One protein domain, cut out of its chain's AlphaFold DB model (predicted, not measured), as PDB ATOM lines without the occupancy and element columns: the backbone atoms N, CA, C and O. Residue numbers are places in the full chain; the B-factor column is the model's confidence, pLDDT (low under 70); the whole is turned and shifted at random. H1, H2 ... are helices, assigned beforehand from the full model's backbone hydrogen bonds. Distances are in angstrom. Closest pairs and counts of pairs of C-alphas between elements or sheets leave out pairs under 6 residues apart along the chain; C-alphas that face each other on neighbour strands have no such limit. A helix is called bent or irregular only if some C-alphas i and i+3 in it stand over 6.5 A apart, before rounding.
ATOM      1  N   GLU A  10      -1.185  54.952  22.385       78.12
ATOM      2  CA  GLU A  10      -0.992  56.058  23.339       78.12
ATOM      3  C   GLU A  10      -2.225  56.379  24.205       78.12
ATOM      4  O   GLU A  10      -2.098  56.880  25.321       78.12
ATOM      5  N   HIS A  11      -3.431  56.048  23.734       70.06
ATOM      6  CA  HIS A  11      -4.678  56.313  24.459       70.06
ATOM      7  C   HIS A  11      -5.162  55.132  25.310       70.06
ATOM      8  O   HIS A  11      -6.084  55.293  26.117       70.06
ATOM      9  N   TRP A  12      -4.519  53.967  25.193       76.12
ATOM     10  CA  TRP A  12      -4.891  52.759  25.933       76.12
ATOM     11  C   TRP A  12      -4.952  52.952  27.448       76.12
ATOM     12  O   TRP A  12      -5.942  52.518  28.034       76.12
ATOM     13  N   PRO A  13      -4.000  53.642  28.108       79.69
ATOM     14  CA  PRO A  13      -4.079  53.854  29.553       79.69
ATOM     15  C   PRO A  13      -5.334  54.631  29.974       79.69
ATOM     16  O   PRO A  13      -5.959  54.324  30.994       79.69
ATOM     17  N   THR A  14      -5.740  55.613  29.164       77.12
ATOM     18  CA  THR A  14      -6.928  56.438  29.421       77.12
ATOM     19  C   THR A  14      -8.204  55.623  29.234       77.12
ATOM     20  O   THR A  14      -9.084  55.644  30.099       77.12
ATOM     21  N   TRP A  15      -8.300  54.851  28.148       73.88
ATOM     22  CA  TRP A  15      -9.452  53.983  27.896       73.88
ATOM     23  C   TRP A  15      -9.565  52.864  28.918       73.88
ATOM     24  O   TRP A  15     -10.643  52.664  29.471       73.88
ATOM     25  N   PHE A  16      -8.461  52.193  29.239       78.31
ATOM     26  CA  PHE A  16      -8.420  51.179  30.284       78.31
ATOM     27  C   PHE A  16      -8.910  51.748  31.619       78.31
ATOM     28  O   PHE A  16      -9.763  51.153  32.273       78.31
ATOM     29  N   SER A  17      -8.452  52.946  31.991       77.38
ATOM     30  CA  SER A  17      -8.911  53.625  33.207       77.38
ATOM     31  C   SER A  17     -10.407  53.952  33.166       77.38
ATOM     32  O   SER A  17     -11.106  53.754  34.161       77.38
ATOM     33  N   MET A  18     -10.921  54.410  32.022       78.44
ATOM     34  CA  MET A  18     -12.343  54.698  31.832       78.44
ATOM     35  C   MET A  18     -13.202  53.432  31.920       78.44
ATOM     36  O   MET A  18     -14.183  53.421  32.661       78.44
ATOM     37  N   PHE A  19     -12.827  52.360  31.217       73.38
ATOM     38  CA  PHE A  19     -13.529  51.078  31.260       73.38
ATOM     39  C   PHE A  19     -13.477  50.465  32.656       73.38
ATOM     40  O   PHE A  19     -14.511  50.061  33.175       73.38
ATOM     41  N   ARG A  20     -12.316  50.501  33.320       74.50
ATOM     42  CA  ARG A  20     -12.162  50.048  34.707       74.50
ATOM     43  C   ARG A  20     -13.046  50.841  35.666       74.50
ATOM     44  O   ARG A  20     -13.672  50.254  36.544       74.50
ATOM     45  N   ARG A  21     -13.119  52.167  35.516       76.44
ATOM     46  CA  ARG A  21     -14.004  53.017  36.327       76.44
ATOM     47  C   ARG A  21     -15.474  52.691  36.075       76.44
ATOM     48  O   ARG A  21     -16.232  52.589  37.032       76.44
ATOM     49  N   ASN A  22     -15.865  52.522  34.814       70.44
ATOM     50  CA  ASN A  22     -17.243  52.205  34.455       70.44
ATOM     51  C   ASN A  22     -17.648  50.824  34.977       70.44
ATOM     52  O   ASN A  22     -18.674  50.742  35.634       70.44
ATOM     53  N   ALA A  23     -16.808  49.801  34.798       68.62
ATOM     54  CA  ALA A  23     -17.040  48.457  35.329       68.62
ATOM     55  C   ALA A  23     -17.181  48.458  36.859       68.62
ATOM     56  O   ALA A  23     -18.111  47.865  37.398       68.62
ATOM     57  N   LYS A  24     -16.317  49.204  37.568       70.06
ATOM     58  CA  LYS A  24     -16.446  49.397  39.022       70.06
ATOM     59  C   LYS A  24     -17.758  50.075  39.412       70.06
ATOM     60  O   LYS A  24     -18.341  49.695  40.415       70.06
ATOM     61  N   ARG A  25     -18.203  51.078  38.647       72.69
ATOM     62  CA  ARG A  25     -19.433  51.830  38.936       72.69
ATOM     63  C   ARG A  25     -20.695  51.017  38.661       72.69
ATOM     64  O   ARG A  25     -21.685  51.205  39.348       72.69
ATOM     65  N   THR A  26     -20.685  50.182  37.627       70.12
ATOM     66  CA  THR A  26     -21.851  49.379  37.247       70.12
ATOM     67  C   THR A  26     -21.971  48.090  38.051       70.12
ATOM     68  O   THR A  26     -22.983  47.425  37.919       70.12
ATOM     69  N   GLU A  27     -20.954  47.719  38.838       72.69
ATOM     70  CA  GLU A  27     -20.894  46.478  39.638       72.69
ATOM     71  C   GLU A  27     -21.099  45.173  38.844       72.69
ATOM     72  O   GLU A  27     -21.268  44.097  39.419       72.69
ATOM     73  N   ILE A  28     -21.005  45.263  37.517       72.19
ATOM     74  CA  ILE A  28     -21.102  44.150  36.577       72.19
ATOM     75  C   ILE A  28     -19.704  43.581  36.355       72.19
ATOM     76  O   ILE A  28     -18.796  44.298  35.919       72.19
ATOM     77  N   TRP A  29     -19.551  42.283  36.605       70.38
ATOM     78  CA  TRP A  29     -18.323  41.537  36.346       70.38
ATOM     79  C   TRP A  29     -18.578  40.542  35.227       70.38
ATOM     80  O   TRP A  29     -19.516  39.754  35.287       70.38
ATOM     81  N   LYS A  30     -17.749  40.593  34.187       69.38
ATOM     82  CA  LYS A  30     -17.781  39.630  33.089       69.38
ATOM     83  C   LYS A  30     -16.449  38.899  33.075       69.38
ATOM     84  O   LYS A  30     -15.415  39.531  32.860       69.38
ATOM     85  N   TYR A  31     -16.478  37.599  33.334       65.00
ATOM     86  CA  TYR A  31     -15.313  36.746  33.129       65.00
ATOM     87  C   TYR A  31     -15.134  36.551  31.622       65.00
ATOM     88  O   TYR A  31     -16.093  36.206  30.938       65.00
ATOM     89  N   VAL A  32     -13.943  36.831  31.094       60.94
ATOM     90  CA  VAL A  32     -13.633  36.635  29.673       60.94
ATOM     91  C   VAL A  32     -12.707  35.437  29.572       60.94
ATOM     92  O   VAL A  32     -11.509  35.560  29.816       60.94
ATOM     93  N   ASP A  33     -13.282  34.288  29.233       60.62
ATOM     94  CA  ASP A  33     -12.514  33.119  28.830       60.62
ATOM     95  C   ASP A  33     -12.085  33.300  27.366       60.62
ATOM     96  O   ASP A  33     -12.958  33.537  26.522       60.62
ATOM     97  N   PRO A  34     -10.787  33.228  27.025       62.56
ATOM     98  CA  PRO A  34     -10.345  33.344  25.637       62.56
ATOM     99  C   PRO A  34     -10.920  32.247  24.728       62.56
ATOM    100  O   PRO A  34     -11.018  32.473  23.521       62.56
ATOM    101  N   ASP A  35     -11.352  31.112  25.288       70.38
ATOM    102  CA  ASP A  35     -11.955  30.007  24.542       70.38
ATOM    103  C   ASP A  35     -13.490  30.138  24.419       70.38
ATOM    104  O   ASP A  35     -14.112  29.486  23.578       70.38
ATOM    105  N   VAL A  36     -14.115  31.025  25.209       61.72
ATOM    106  CA  VAL A  36     -15.566  31.302  25.211       61.72
ATOM    107  C   VAL A  36     -15.806  32.749  24.776       61.72
ATOM    108  O   VAL A  36     -16.172  33.630  25.556       61.72
ATOM    109  N   VAL A  37     -15.570  32.999  23.486       58.38
ATOM    110  CA  VAL A  37     -15.696  34.331  22.863       58.38
ATOM    111  C   VAL A  37     -17.151  34.832  22.873       58.38
ATOM    112  O   VAL A  37     -17.388  36.033  23.025       58.38
ATOM    113  N   ASP A  38     -18.124  33.917  22.831       59.09
ATOM    114  CA  ASP A  38     -19.558  34.204  22.903       59.09
ATOM    115  C   ASP A  38     -20.178  33.573  24.165       59.09
ATOM    116  O   ASP A  38     -20.000  32.388  24.424       59.09
ATOM    117  N   ASN A  39     -20.947  34.357  24.936       65.56
ATOM    118  CA  ASN A  39     -21.635  33.972  26.191       65.56
ATOM    119  C   ASN A  39     -20.793  33.880  27.473       65.56
ATOM    120  O   ASN A  39     -21.155  33.167  28.407       65.56
ATOM    121  N   ALA A  40     -19.720  34.661  27.568       67.75
ATOM    122  CA  ALA A  40     -19.002  34.841  28.828       67.75
ATOM    123  C   ALA A  40     -19.964  35.200  29.994       67.75
ATOM    124  O   ALA A  40     -20.770  36.132  29.837       67.75
ATOM    125  N   PRO A  41     -19.894  34.490  31.139       71.75
ATOM    126  CA  PRO A  41     -20.837  34.657  32.237       71.75
ATOM    127  C   PRO A  41     -20.754  36.070  32.819       71.75
ATOM    128  O   PRO A  41     -19.670  36.634  33.008       71.75
ATOM    129  N   VAL A  42     -21.929  36.648  33.072       79.81
ATOM    130  CA  VAL A  42     -22.084  37.995  33.626       79.81
ATOM    131  C   VAL A  42     -22.629  37.875  35.035       79.81
ATOM    132  O   VAL A  42     -23.775  37.481  35.239       79.81
ATOM    133  N   LEU A  43     -21.806  38.258  36.002       77.94
ATOM    134  CA  LEU A  43     -22.188  38.334  37.395       77.94
ATOM    135  C   LEU A  43     -22.679  39.753  37.701       77.94
ATOM    136  O   LEU A  43     -21.955  40.737  37.512       77.94
ATOM    137  N   THR A  44     -23.918  39.849  38.178       81.62
ATOM    138  CA  THR A  44     -24.557  41.110  38.576       81.62
ATOM    139  C   THR A  44     -24.874  41.046  40.061       81.62
ATOM    140  O   THR A  44     -25.346  40.017  40.538       81.62
ATOM    141  N   ALA A  45     -24.604  42.128  40.793       80.69
ATOM    142  CA  ALA A  45     -24.962  42.192  42.203       80.69
ATOM    143  C   ALA A  45     -26.492  42.097  42.357       80.69
ATOM    144  O   ALA A  45     -27.219  42.748  41.595       80.69
ATOM    145  N   PRO A  46     -27.006  41.313  43.320       82.31
ATOM    146  CA  PRO A  46     -28.426  41.355  43.639       82.31
ATOM    147  C   PRO A  46     -28.811  42.770  44.099       82.31
ATOM    148  O   PRO A  46     -27.978  43.527  44.602       82.31
ATOM    149  N   THR A  47     -30.076  43.149  43.922       83.31
ATOM    150  CA  THR A  47     -30.599  44.461  44.345       83.31
ATOM    151  C   THR A  47     -31.431  44.299  45.610       83.31
ATOM    152  O   THR A  47     -32.348  43.479  45.637       83.31
ATOM    153  N   MET A  48     -31.124  45.073  46.654       82.56
ATOM    154  CA  MET A  48     -31.925  45.070  47.877       82.56
ATOM    155  C   MET A  48     -33.241  45.799  47.617       82.56
ATOM    156  O   MET A  48     -33.237  46.949  47.185       82.56
ATOM    157  N   VAL A  49     -34.364  45.147  47.907       82.38
ATOM    158  CA  VAL A  49     -35.680  45.788  47.841       82.38
ATOM    159  C   VAL A  49     -35.837  46.687  49.065       82.38
ATOM    160  O   VAL A  49     -35.647  46.230  50.197       82.38
ATOM    161  N   SER A  50     -36.162  47.966  48.874       87.31
ATOM    162  CA  SER A  50     -36.473  48.850  49.999       87.31
ATOM    163  C   SER A  50     -37.900  48.612  50.514       87.31
ATOM    164  O   SER A  50     -38.746  48.049  49.819       87.31
ATOM    165  N   CYS A  51     -38.193  49.047  51.744       84.75
ATOM    166  CA  CYS A  51     -39.570  49.025  52.251       84.75
ATOM    167  C   CYS A  51     -40.515  49.847  51.359       84.75
ATOM    168  O   CYS A  51     -41.650  49.437  51.138       84.75
ATOM    169  N   GLU A  52     -40.047  50.987  50.849       88.81
ATOM    170  CA  GLU A  52     -40.817  51.878  49.974       88.81
ATOM    171  C   GLU A  52     -41.143  51.201  48.638       88.81
ATOM    172  O   GLU A  52     -42.290  51.248  48.193       88.81
ATOM    173  N   ASP A  53     -40.176  50.489  48.052       87.75
ATOM    174  CA  ASP A  53     -40.382  49.725  46.817       87.75
ATOM    175  C   ASP A  53     -41.402  48.598  47.012       87.75
ATOM    176  O   ASP A  53     -42.249  48.367  46.148       87.75
ATOM    177  N   GLU A  54     -41.367  47.904  48.155       88.62
ATOM    178  CA  GLU A  54     -42.336  46.843  48.441       88.62
ATOM    179  C   GLU A  54     -43.747  47.408  48.657       88.62
ATOM    180  O   GLU A  54     -44.717  46.835  48.158       88.62
ATOM    181  N   ILE A  55     -43.873  48.555  49.332       89.75
ATOM    182  CA  ILE A  55     -45.151  49.261  49.483       89.75
ATOM    183  C   ILE A  55     -45.689  49.689  48.111       89.75
ATOM    184  O   ILE A  55     -46.853  49.430  47.791       89.75
ATOM    185  N   ALA A  56     -44.845  50.288  47.266       91.44
ATOM    186  CA  ALA A  56     -45.216  50.683  45.910       91.44
ATOM    187  C   ALA A  56     -45.673  49.478  45.071       91.44
ATOM    188  O   ALA A  56     -46.708  49.544  44.403       91.44
ATOM    189  N   ARG A  57     -44.963  48.346  45.165       91.44
ATOM    190  CA  ARG A  57     -45.318  47.096  44.482       91.44
ATOM    191  C   ARG A  57     -46.682  46.565  44.924       91.44
ATOM    192  O   ARG A  57     -47.470  46.136  44.082       91.44
ATOM    193  N   LEU A  58     -46.973  46.578  46.226       91.25
ATOM    194  CA  LEU A  58     -48.257  46.119  46.763       91.25
ATOM    195  C   LEU A  58     -49.413  47.026  46.329       91.25
ATOM    196  O   LEU A  58     -50.461  46.518  45.928       91.25
ATOM    197  N   ASN A  59     -49.206  48.344  46.343       92.62
ATOM    198  CA  ASN A  59     -50.190  49.311  45.862       92.62
ATOM    199  C   ASN A  59     -50.472  49.143  44.364       92.62
ATOM    200  O   ASN A  59     -51.638  49.093  43.975       92.62
ATOM    201  N   SER A  60     -49.432  48.977  43.539       93.06
ATOM    202  CA  SER A  60     -49.592  48.708  42.103       93.06
ATOM    203  C   SER A  60     -50.390  47.427  41.867       93.06
ATOM    204  O   SER A  60     -51.370  47.435  41.134       93.06
ATOM    205  N   LEU A  61     -50.043  46.340  42.562       93.31
ATOM    206  CA  LEU A  61     -50.742  45.062  42.418       93.31
ATOM    207  C   LEU A  61     -52.222  45.154  42.818       93.31
ATOM    208  O   LEU A  61     -53.077  44.509  42.210       93.31
ATOM    209  N   ALA A  62     -52.533  45.925  43.862       91.25
ATOM    210  CA  ALA A  62     -53.910  46.158  44.277       91.25
ATOM    211  C   ALA A  62     -54.686  46.958  43.218       91.25
ATOM    212  O   ALA A  62     -55.837  46.627  42.930       91.25
ATOM    213  N   GLN A  63     -54.053  47.972  42.619       92.19
ATOM    214  CA  GLN A  63     -54.636  48.769  41.537       92.19
ATOM    215  C   GLN A  63     -54.882  47.937  40.275       92.19
ATOM    216  O   GLN A  63     -55.971  48.018  39.712       92.19
ATOM    217  N   ASP A  64     -53.934  47.090  39.875       92.31
ATOM    218  CA  ASP A  64     -54.071  46.237  38.689       92.31
ATOM    219  C   ASP A  64     -55.261  45.276  38.833       92.31
ATOM    220  O   ASP A  64     -56.133  45.208  37.966       92.31
ATOM    221  N   ARG A  65     -55.379  44.611  39.991       90.44
ATOM    222  CA  ARG A  65     -56.519  43.728  40.298       90.44
ATOM    223  C   ARG A  65     -57.851  44.470  40.307       90.44
ATOM    224  O   ARG A  65     -58.880  43.917  39.925       90.44
ATOM    225  N   HIS A  66     -57.851  45.712  40.782       90.50
ATOM    226  CA  HIS A  66     -59.048  46.545  40.779       90.50
ATOM    227  C   HIS A  66     -59.465  46.926  39.356       90.50
ATOM    228  O   HIS A  66     -60.646  46.817  39.022       90.50
ATOM    229  N   ALA A  67     -58.506  47.277  38.497       89.31
ATOM    230  CA  ALA A  67     -58.759  47.547  37.087       89.31
ATOM    231  C   ALA A  67     -59.345  46.317  36.365       89.31
ATOM    232  O   ALA A  67     -60.341  46.444  35.650       89.31
ATOM    233  N   GLU A  68     -58.803  45.121  36.614       89.12
ATOM    234  CA  GLU A  68     -59.330  43.852  36.086       89.12
ATOM    235  C   GLU A  68     -60.766  43.566  36.562       89.12
ATOM    236  O   GLU A  68     -61.623  43.123  35.785       89.12
ATOM    237  N   ALA A  69     -61.056  43.850  37.836       86.75
ATOM    238  CA  ALA A  69     -62.385  43.669  38.410       86.75
ATOM    239  C   ALA A  69     -63.410  44.639  37.799       86.75
ATOM    240  O   ALA A  69     -64.525  44.229  37.471       86.75
ATOM    241  N   ILE A  70     -63.030  45.904  37.583       87.38
ATOM    242  CA  ILE A  70     -63.866  46.884  36.873       87.38
ATOM    243  C   ILE A  70     -64.139  46.419  35.445       87.38
ATOM    244  O   ILE A  70     -65.290  46.436  35.009       87.38
ATOM    245  N   GLN A  71     -63.101  45.995  34.719       85.94
ATOM    246  CA  GLN A  71     -63.242  45.558  33.333       85.94
ATOM    247  C   GLN A  71     -64.208  44.371  33.228       85.94
ATOM    248  O   GLN A  71     -65.097  44.360  32.376       85.94
ATOM    249  N   SER A  72     -64.092  43.412  34.147       82.88
ATOM    250  CA  SER A  72     -64.983  42.251  34.216       82.88
ATOM    251  C   SER A  72     -66.433  42.643  34.533       82.88
ATOM    252  O   SER A  72     -67.363  42.141  33.901       82.88
ATOM    253  N   ALA A  73     -66.643  43.581  35.461       81.81
ATOM    254  CA  ALA A  73     -67.974  44.076  35.820       81.81
ATOM    255  C   ALA A  73     -68.652  44.856  34.674       81.81
ATOM    256  O   ALA A  73     -69.862  44.740  34.468       81.81
ATOM    257  N   GLN A  74     -67.882  45.607  33.882       78.06
ATOM    258  CA  GLN A  74     -68.393  46.343  32.720       78.06
ATOM    259  C   GLN A  74     -68.866  45.411  31.597       78.06
ATOM    260  O   GLN A  74     -69.895  45.674  30.976       78.06
ATOM    261  N   VAL A  75     -68.172  44.289  31.371       77.19
ATOM    262  CA  VAL A  75     -68.601  43.261  30.404       77.19
ATOM    263  C   VAL A  75     -69.923  42.605  30.833       77.19
ATOM    264  O   VAL A  75     -70.744  42.262  29.984       77.19
ATOM    265  N   GLY A  76     -70.172  42.488  32.140       72.81
ATOM    266  CA  GLY A  76     -71.405  41.929  32.705       72.81
ATOM    267  C   GLY A  76     -72.624  42.864  32.736       72.81
ATOM    268  O   GLY A  76     -73.667  42.439  33.220       72.81
ATOM    269  N   SER A  77     -72.525  44.115  32.251       72.06
ATOM    270  CA  SER A  77     -73.570  45.156  32.404       72.06
ATOM    271  C   SER A  77     -74.030  45.359  33.856       72.06
ATOM    272  O   SER A  77     -75.219  45.513  34.138       72.06
ATOM    273  N   VAL A  78     -73.078  45.365  34.789       73.31
ATOM    274  CA  VAL A  78     -73.348  45.625  36.207       73.31
ATOM    275  C   VAL A  78     -73.646  47.123  36.413       73.31
ATOM    276  O   VAL A  78     -72.926  47.967  35.866       73.31
ATOM    277  N   PRO A  79     -74.697  47.500  37.169       72.25
ATOM    278  CA  PRO A  79     -74.999  48.900  37.447       72.25
ATOM    279  C   PRO A  79     -73.850  49.608  38.199       72.25
ATOM    280  O   PRO A  79     -73.172  48.984  39.016       72.25
ATOM    281  N   PRO A  80     -73.643  50.928  38.000       66.50
ATOM    282  CA  PRO A  80     -72.497  51.663  38.555       66.50
ATOM    283  C   PRO A  80     -72.337  51.574  40.080       66.50
ATOM    284  O   PRO A  80     -71.228  51.686  40.590       66.50
ATOM    285  N   THR A  81     -73.438  51.374  40.809       69.12
ATOM    286  CA  THR A  81     -73.470  51.268  42.275       69.12
ATOM    287  C   THR A  81     -72.839  49.977  42.805       69.12
ATOM    288  O   THR A  81     -72.476  49.918  43.975       69.12
ATOM    289  N   GLU A  82     -72.705  48.954  41.959       73.88
ATOM    290  CA  GLU A  82     -72.116  47.652  42.295       73.88
ATOM    291  C   GLU A  82     -70.674  47.512  41.782       73.88
ATOM    292  O   GLU A  82     -70.059  46.454  41.926       73.88
ATOM    293  N   LEU A  83     -70.107  48.574  41.191       77.06
ATOM    294  CA  LEU A  83     -68.719  48.544  40.745       77.06
ATOM    295  C   LEU A  83     -67.760  48.382  41.938       77.06
ATOM    296  O   LEU A  83     -67.978  48.980  42.997       77.06
ATOM    297  N   PRO A  84     -66.665  47.620  41.764       81.88
ATOM    298  CA  PRO A  84     -65.653  47.467  42.797       81.88
ATOM    299  C   PRO A  84     -65.104  48.829  43.234       81.88
ATOM    300  O   PRO A  84     -64.717  49.651  42.399       81.88
ATOM    301  N   GLN A  85     -65.031  49.067  44.543       85.12
ATOM    302  CA  GLN A  85     -64.400  50.273  45.082       85.12
ATOM    303  C   GLN A  85     -62.874  50.213  44.933       85.12
ATOM    304  O   GLN A  85     -62.306  49.118  44.983       85.12
ATOM    305  N   PRO A  86     -62.204  51.368  44.754       86.38
ATOM    306  CA  PRO A  86     -60.752  51.413  44.664       86.38
ATOM    307  C   PRO A  86     -60.106  50.895  45.957       86.38
ATOM    308  O   PRO A  86     -60.629  51.144  47.049       86.38
ATOM    309  N   PRO A  87     -58.971  50.183  45.855       89.56
ATOM    310  CA  PRO A  87     -58.271  49.662  47.018       89.56
ATOM    311  C   PRO A  87     -57.711  50.808  47.865       89.56
ATOM    312  O   PRO A  87     -57.274  51.835  47.341       89.56
ATOM    313  N   ALA A  88     -57.697  50.617  49.184       90.81
ATOM    314  CA  ALA A  88     -57.027  51.540  50.091       90.81
ATOM    315  C   ALA A  88     -55.512  51.529  49.838       90.81
ATOM    316  O   ALA A  88     -54.918  50.468  49.634       90.81
ATOM    317  N   VAL A  89     -54.895  52.711  49.869       91.38
ATOM    318  CA  VAL A  89     -53.444  52.850  49.719       91.38
ATOM    319  C   VAL A  89     -52.760  52.331  50.980       91.38
ATOM    320  O   VAL A  89     -53.074  52.747  52.095       91.38
ATOM    321  N   ILE A  90     -51.814  51.419  50.795       90.25
ATOM    322  CA  ILE A  90     -50.932  50.924  51.844       90.25
ATOM    323  C   ILE A  90     -49.840  51.974  52.050       90.25
ATOM    324  O   ILE A  90     -49.075  52.258  51.132       90.25
ATOM    325  N   GLU A  91     -49.768  52.550  53.249       90.50
ATOM    326  CA  GLU A  91     -48.701  53.488  53.647       90.50
ATOM    327  C   GLU A  91     -47.590  52.799  54.450       90.50
ATOM    328  O   GLU A  91     -46.447  53.247  54.460       90.50
ATOM    329  N   TYR A  92     -47.921  51.689  55.114       90.44
ATOM    330  CA  TYR A  92     -47.003  50.925  55.952       90.44
ATOM    331  C   TYR A  92     -47.262  49.437  55.782       90.44
ATOM    332  O   TYR A  92     -48.410  49.011  55.660       90.44
ATOM    333  N   LEU A  93     -46.193  48.643  55.847       86.06
ATOM    334  CA  LEU A  93     -46.315  47.192  55.844       86.06
ATOM    335  C   LEU A  93     -47.002  46.713  57.131       86.06
ATOM    336  O   LEU A  93     -46.620  47.120  58.237       86.06
ATOM    337  N   ASP A  94     -47.984  45.828  56.998       90.25
ATOM    338  CA  ASP A  94     -48.547  45.097  58.137       90.25
ATOM    339  C   ASP A  94     -47.551  44.054  58.685       90.25
ATOM    340  O   ASP A  94     -46.466  43.848  58.132       90.25
ATOM    341  N   ASP A  95     -47.877  43.400  59.801       90.62
ATOM    342  CA  ASP A  95     -46.965  42.448  60.450       90.62
ATOM    343  C   ASP A  95     -46.602  41.254  59.554       90.62
ATOM    344  O   ASP A  95     -45.453  40.800  59.558       90.62
ATOM    345  N   THR A  96     -47.545  40.783  58.737       89.44
ATOM    346  CA  THR A  96     -47.323  39.667  57.805       89.44
ATOM    347  C   THR A  96     -46.399  40.105  56.672       89.44
ATOM    348  O   THR A  96     -45.424  39.428  56.342       89.44
ATOM    349  N   GLN A  97     -46.658  41.279  56.102       86.25
ATOM    350  CA  GLN A  97     -45.856  41.876  55.042       86.25
ATOM    351  C   GLN A  97     -44.438  42.204  55.523       86.25
ATOM    352  O   GLN A  97     -43.475  41.983  54.790       86.25
ATOM    353  N   ARG A  98     -44.275  42.655  56.774       86.62
ATOM    354  CA  ARG A  98     -42.954  42.862  57.391       86.62
ATOM    355  C   ARG A  98     -42.183  41.563  57.547       86.62
ATOM    356  O   ARG A  98     -40.978  41.560  57.310       86.62
ATOM    357  N   GLN A  99     -42.835  40.476  57.958       87.25
ATOM    358  CA  GLN A  99     -42.179  39.170  58.048       87.25
ATOM    359  C   GLN A  99     -41.720  38.684  56.671       87.25
ATOM    360  O   GLN A  99     -40.573  38.270  56.524       87.25
ATOM    361  N   LEU A 100     -42.569  38.818  55.649       86.81
ATOM    362  CA  LEU A 100     -42.201  38.463  54.279       86.81
ATOM    363  C   LEU A 100     -41.045  39.328  53.752       86.81
ATOM    364  O   LEU A 100     -40.129  38.818  53.110       86.81
ATOM    365  N   TYR A 101     -41.065  40.630  54.045       85.88
ATOM    366  CA  TYR A 101     -39.982  41.544  53.692       85.88
ATOM    367  C   TYR A 101     -38.660  41.156  54.367       85.88
ATOM    368  O   TYR A 101     -37.622  41.143  53.710       85.88
ATOM    369  N   LYS A 102     -38.691  40.782  55.656       87.12
ATOM    370  CA  LYS A 102     -37.506  40.281  56.370       87.12
ATOM    371  C   LYS A 102     -36.930  39.036  55.708       87.12
ATOM    372  O   LYS A 102     -35.737  39.018  55.443       87.12
ATOM    373  N   PHE A 103     -37.772  38.063  55.371       87.06
ATOM    374  CA  PHE A 103     -37.332  36.853  54.676       87.06
ATOM    375  C   PHE A 103     -36.649  37.181  53.339       87.06
ATOM    376  O   PHE A 103     -35.535  36.744  53.079       87.06
ATOM    377  N   ARG A 104     -37.253  38.055  52.521       83.06
ATOM    378  CA  ARG A 104     -36.632  38.502  51.259       83.06
ATOM    379  C   ARG A 104     -35.310  39.236  51.461       83.06
ATOM    380  O   ARG A 104     -34.445  39.196  50.592       83.06
ATOM    381  N   ARG A 105     -35.165  39.950  52.577       86.81
ATOM    382  CA  ARG A 105     -33.916  40.621  52.925       86.81
ATOM    383  C   ARG A 105     -32.833  39.613  53.318       86.81
ATOM    384  O   ARG A 105     -31.703  39.777  52.879       86.81
ATOM    385  N   GLU A 106     -33.171  38.580  54.080       87.62
ATOM    386  CA  GLU A 106     -32.251  37.483  54.419       87.62
ATOM    387  C   GLU A 106     -31.814  36.707  53.160       87.62
ATOM    388  O   GLU A 106     -30.628  36.409  52.988       87.62
ATOM    389  N   ASP A 107     -32.741  36.469  52.225       86.56
ATOM    390  CA  ASP A 107     -32.435  35.896  50.907       86.56
ATOM    391  C   ASP A 107     -31.474  36.793  50.111       86.56
ATOM    392  O   ASP A 107     -30.513  36.307  49.510       86.56
ATOM    393  N   TYR A 108     -31.708  38.111  50.115       88.31
ATOM    394  CA  TYR A 108     -30.813  39.086  49.489       88.31
ATOM    395  C   TYR A 108     -29.413  39.051  50.109       88.31
ATOM    396  O   TYR A 108     -28.429  39.022  49.372       88.31
ATOM    397  N   GLU A 109     -29.316  39.048  51.441       87.81
ATOM    398  CA  GLU A 109     -28.040  39.008  52.164       87.81
ATOM    399  C   GLU A 109     -27.258  37.736  51.785       87.81
ATOM    400  O   GLU A 109     -26.096  37.826  51.388       87.81
ATOM    401  N   SER A 110     -27.929  36.581  51.749       87.94
ATOM    402  CA  SER A 110     -27.337  35.302  51.323       87.94
ATOM    403  C   SER A 110     -26.867  35.323  49.860       87.94
ATOM    404  O   SER A 110     -25.759  34.889  49.538       87.94
ATOM    405  N   ALA A 111     -27.687  35.859  48.949       83.81
ATOM    406  CA  ALA A 111     -27.324  35.992  47.538       83.81
ATOM    407  C   ALA A 111     -26.150  36.963  47.335       83.81
ATOM    408  O   ALA A 111     -25.297  36.748  46.470       83.81
ATOM    409  N   TYR A 112     -26.090  38.031  48.132       86.88
ATOM    410  CA  TYR A 112     -25.011  39.009  48.086       86.88
ATOM    411  C   TYR A 112     -23.689  38.412  48.579       86.88
ATOM    412  O   TYR A 112     -22.653  38.627  47.948       86.88
ATOM    413  N   GLU A 113     -23.712  37.604  49.641       86.69
ATOM    414  CA  GLU A 113     -22.540  36.840  50.082       86.69
ATOM    415  C   GLU A 113     -22.035  35.887  48.988       86.69
ATOM    416  O   GLU A 113     -20.839  35.875  48.687       86.69
ATOM    417  N   GLY A 114     -22.942  35.162  48.321       84.88
ATOM    418  CA  GLY A 114     -22.603  34.320  47.167       84.88
ATOM    419  C   GLY A 114     -21.947  35.110  46.028       84.88
ATOM    420  O   GLY A 114     -20.876  34.736  45.547       84.88
ATOM    421  N   TYR A 115     -22.524  36.262  45.667       85.81
ATOM    422  CA  TYR A 115     -21.945  37.186  44.685       85.81
ATOM    423  C   TYR A 115     -20.522  37.621  45.067       85.81
ATOM    424  O   TYR A 115     -19.634  37.665  44.212       85.81
ATOM    425  N   LEU A 116     -20.273  37.939  46.342       84.25
ATOM    426  CA  LEU A 116     -18.944  38.343  46.807       84.25
ATOM    427  C   LEU A 116     -17.923  37.204  46.696       84.25
ATOM    428  O   LEU A 116     -16.790  37.459  46.277       84.25
ATOM    429  N   LEU A 117     -18.315  35.973  47.030       86.31
ATOM    430  CA  LEU A 117     -17.456  34.792  46.916       86.31
ATOM    431  C   LEU A 117     -17.098  34.487  45.455       86.31
ATOM    432  O   LEU A 117     -15.921  34.313  45.136       86.31
ATOM    433  N   GLU A 118     -18.079  34.491  44.550       82.19
ATOM    434  CA  GLU A 118     -17.840  34.278  43.115       82.19
ATOM    435  C   GLU A 118     -16.980  35.390  42.510       82.19
ATOM    436  O   GLU A 118     -16.031  35.148  41.766       82.19
ATOM    437  N   LYS A 119     -17.236  36.642  42.882       80.81
ATOM    438  CA  LYS A 119     -16.409  37.768  42.447       80.81
ATOM    439  C   LYS A 119     -14.947  37.622  42.886       80.81
ATOM    440  O   LYS A 119     -14.048  37.975  42.121       80.81
ATOM    441  N   GLN A 120     -14.695  37.124  44.099       80.00
ATOM    442  CA  GLN A 120     -13.337  36.858  44.580       80.00
ATOM    443  C   GLN A 120     -12.675  35.710  43.811       80.00
ATOM    444  O   GLN A 120     -11.516  35.847  43.418       80.00
ATOM    445  N   SER A 121     -13.391  34.616  43.539       77.38
ATOM    446  CA  SER A 121     -12.830  33.491  42.779       77.38
ATOM    447  C   SER A 121     -12.407  33.914  41.366       77.38
ATOM    448  O   SER A 121     -11.303  33.582  40.933       77.38
ATOM    449  N   TYR A 122     -13.198  34.753  40.692       71.00
ATOM    450  CA  TYR A 122     -12.831  35.311  39.386       71.00
ATOM    451  C   TYR A 122     -11.642  36.281  39.439       71.00
ATOM    452  O   TYR A 122     -10.845  36.335  38.497       71.00
ATOM    453  N   ALA A 123     -11.477  37.032  40.531       68.19
ATOM    454  CA  ALA A 123     -10.313  37.898  40.707       68.19
ATOM    455  C   ALA A 123      -9.007  37.089  40.825       68.19
ATOM    456  O   ALA A 123      -7.977  37.508  40.302       68.19
ATOM    457  N   HIS A 124      -9.047  35.911  41.453       61.81
ATOM    458  CA  HIS A 124      -7.876  35.043  41.592       61.81
ATOM    459  C   HIS A 124      -7.505  34.285  40.308       61.81
ATOM    460  O   HIS A 124      -6.331  33.999  40.109       61.81
ATOM    461  N   LEU A 125      -8.463  34.003  39.420       56.06
ATOM    462  CA  LEU A 125      -8.209  33.344  38.126       56.06
ATOM    463  C   LEU A 125      -7.575  34.264  37.067       56.06
ATOM    464  O   LEU A 125      -7.106  33.788  36.040       56.06
ATOM    465  N   THR A 126      -7.582  35.579  37.295       49.66
ATOM    466  CA  THR A 126      -7.097  36.593  36.340       49.66
ATOM    467  C   THR A 126      -5.751  37.222  36.735       49.66
ATOM    468  O   THR A 126      -5.342  38.204  36.111       49.66
TER     469      THR A 126
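What this domain is: This is residues 10 to 126 of the 127 residues of an uncharacterized protein of Ophiocordyceps sinensis (strain Co18 / CGMCC 3.14243) (UniProt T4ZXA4). H2 and H3 spread as a wide, open V from near their first residues, and H1 sticks out with residues 10 to 25 at the end of the model where H3 ends. The link after H2 folds back beside it. The printed part has 117 residues with three named helices, H1, H2, H3, and no named strand: all helix, extended, radius of gyration of the C-alphas 23.6 A, spans 74 by 32 by 27 A.

Where its parts are: H1, residues 10 to 26, begins at C-alpha 10 (-0.992, 56.058, 23.339) and measures 25.9 A; it is irregular, with C-alphas 10 and 13 7.3 A apart. H2, residues 51 to 75, measures 36.8 A. H3, residues 95 to 125, measures 45.6 A and ends at C-alpha 125 (-8.209, 33.344, 38.126).

How they stand to each other: H2 and H3 are close but not clearly touching; their closest C-alphas, of Cys 51 and Tyr 101, are 7.6 A apart. They run opposite ways at a steep tilt of 60 degrees. H1 is apart from both. Every O i to N i+4 pair is within hydrogen-bond range in H2 and H3, and 12 of 13 in H1.

The domain as a whole: The C-alphas farthest apart, of Glu 10 and Pro 79, are 75.7 A apart. The printed part has no cut. Both links are long; residues 29 to 30 pair antiparallel with 42 to 43. Residues 23, 30 to 34, 36 to 40, 80 to 81 and 123 to 126 have pLDDT under 70.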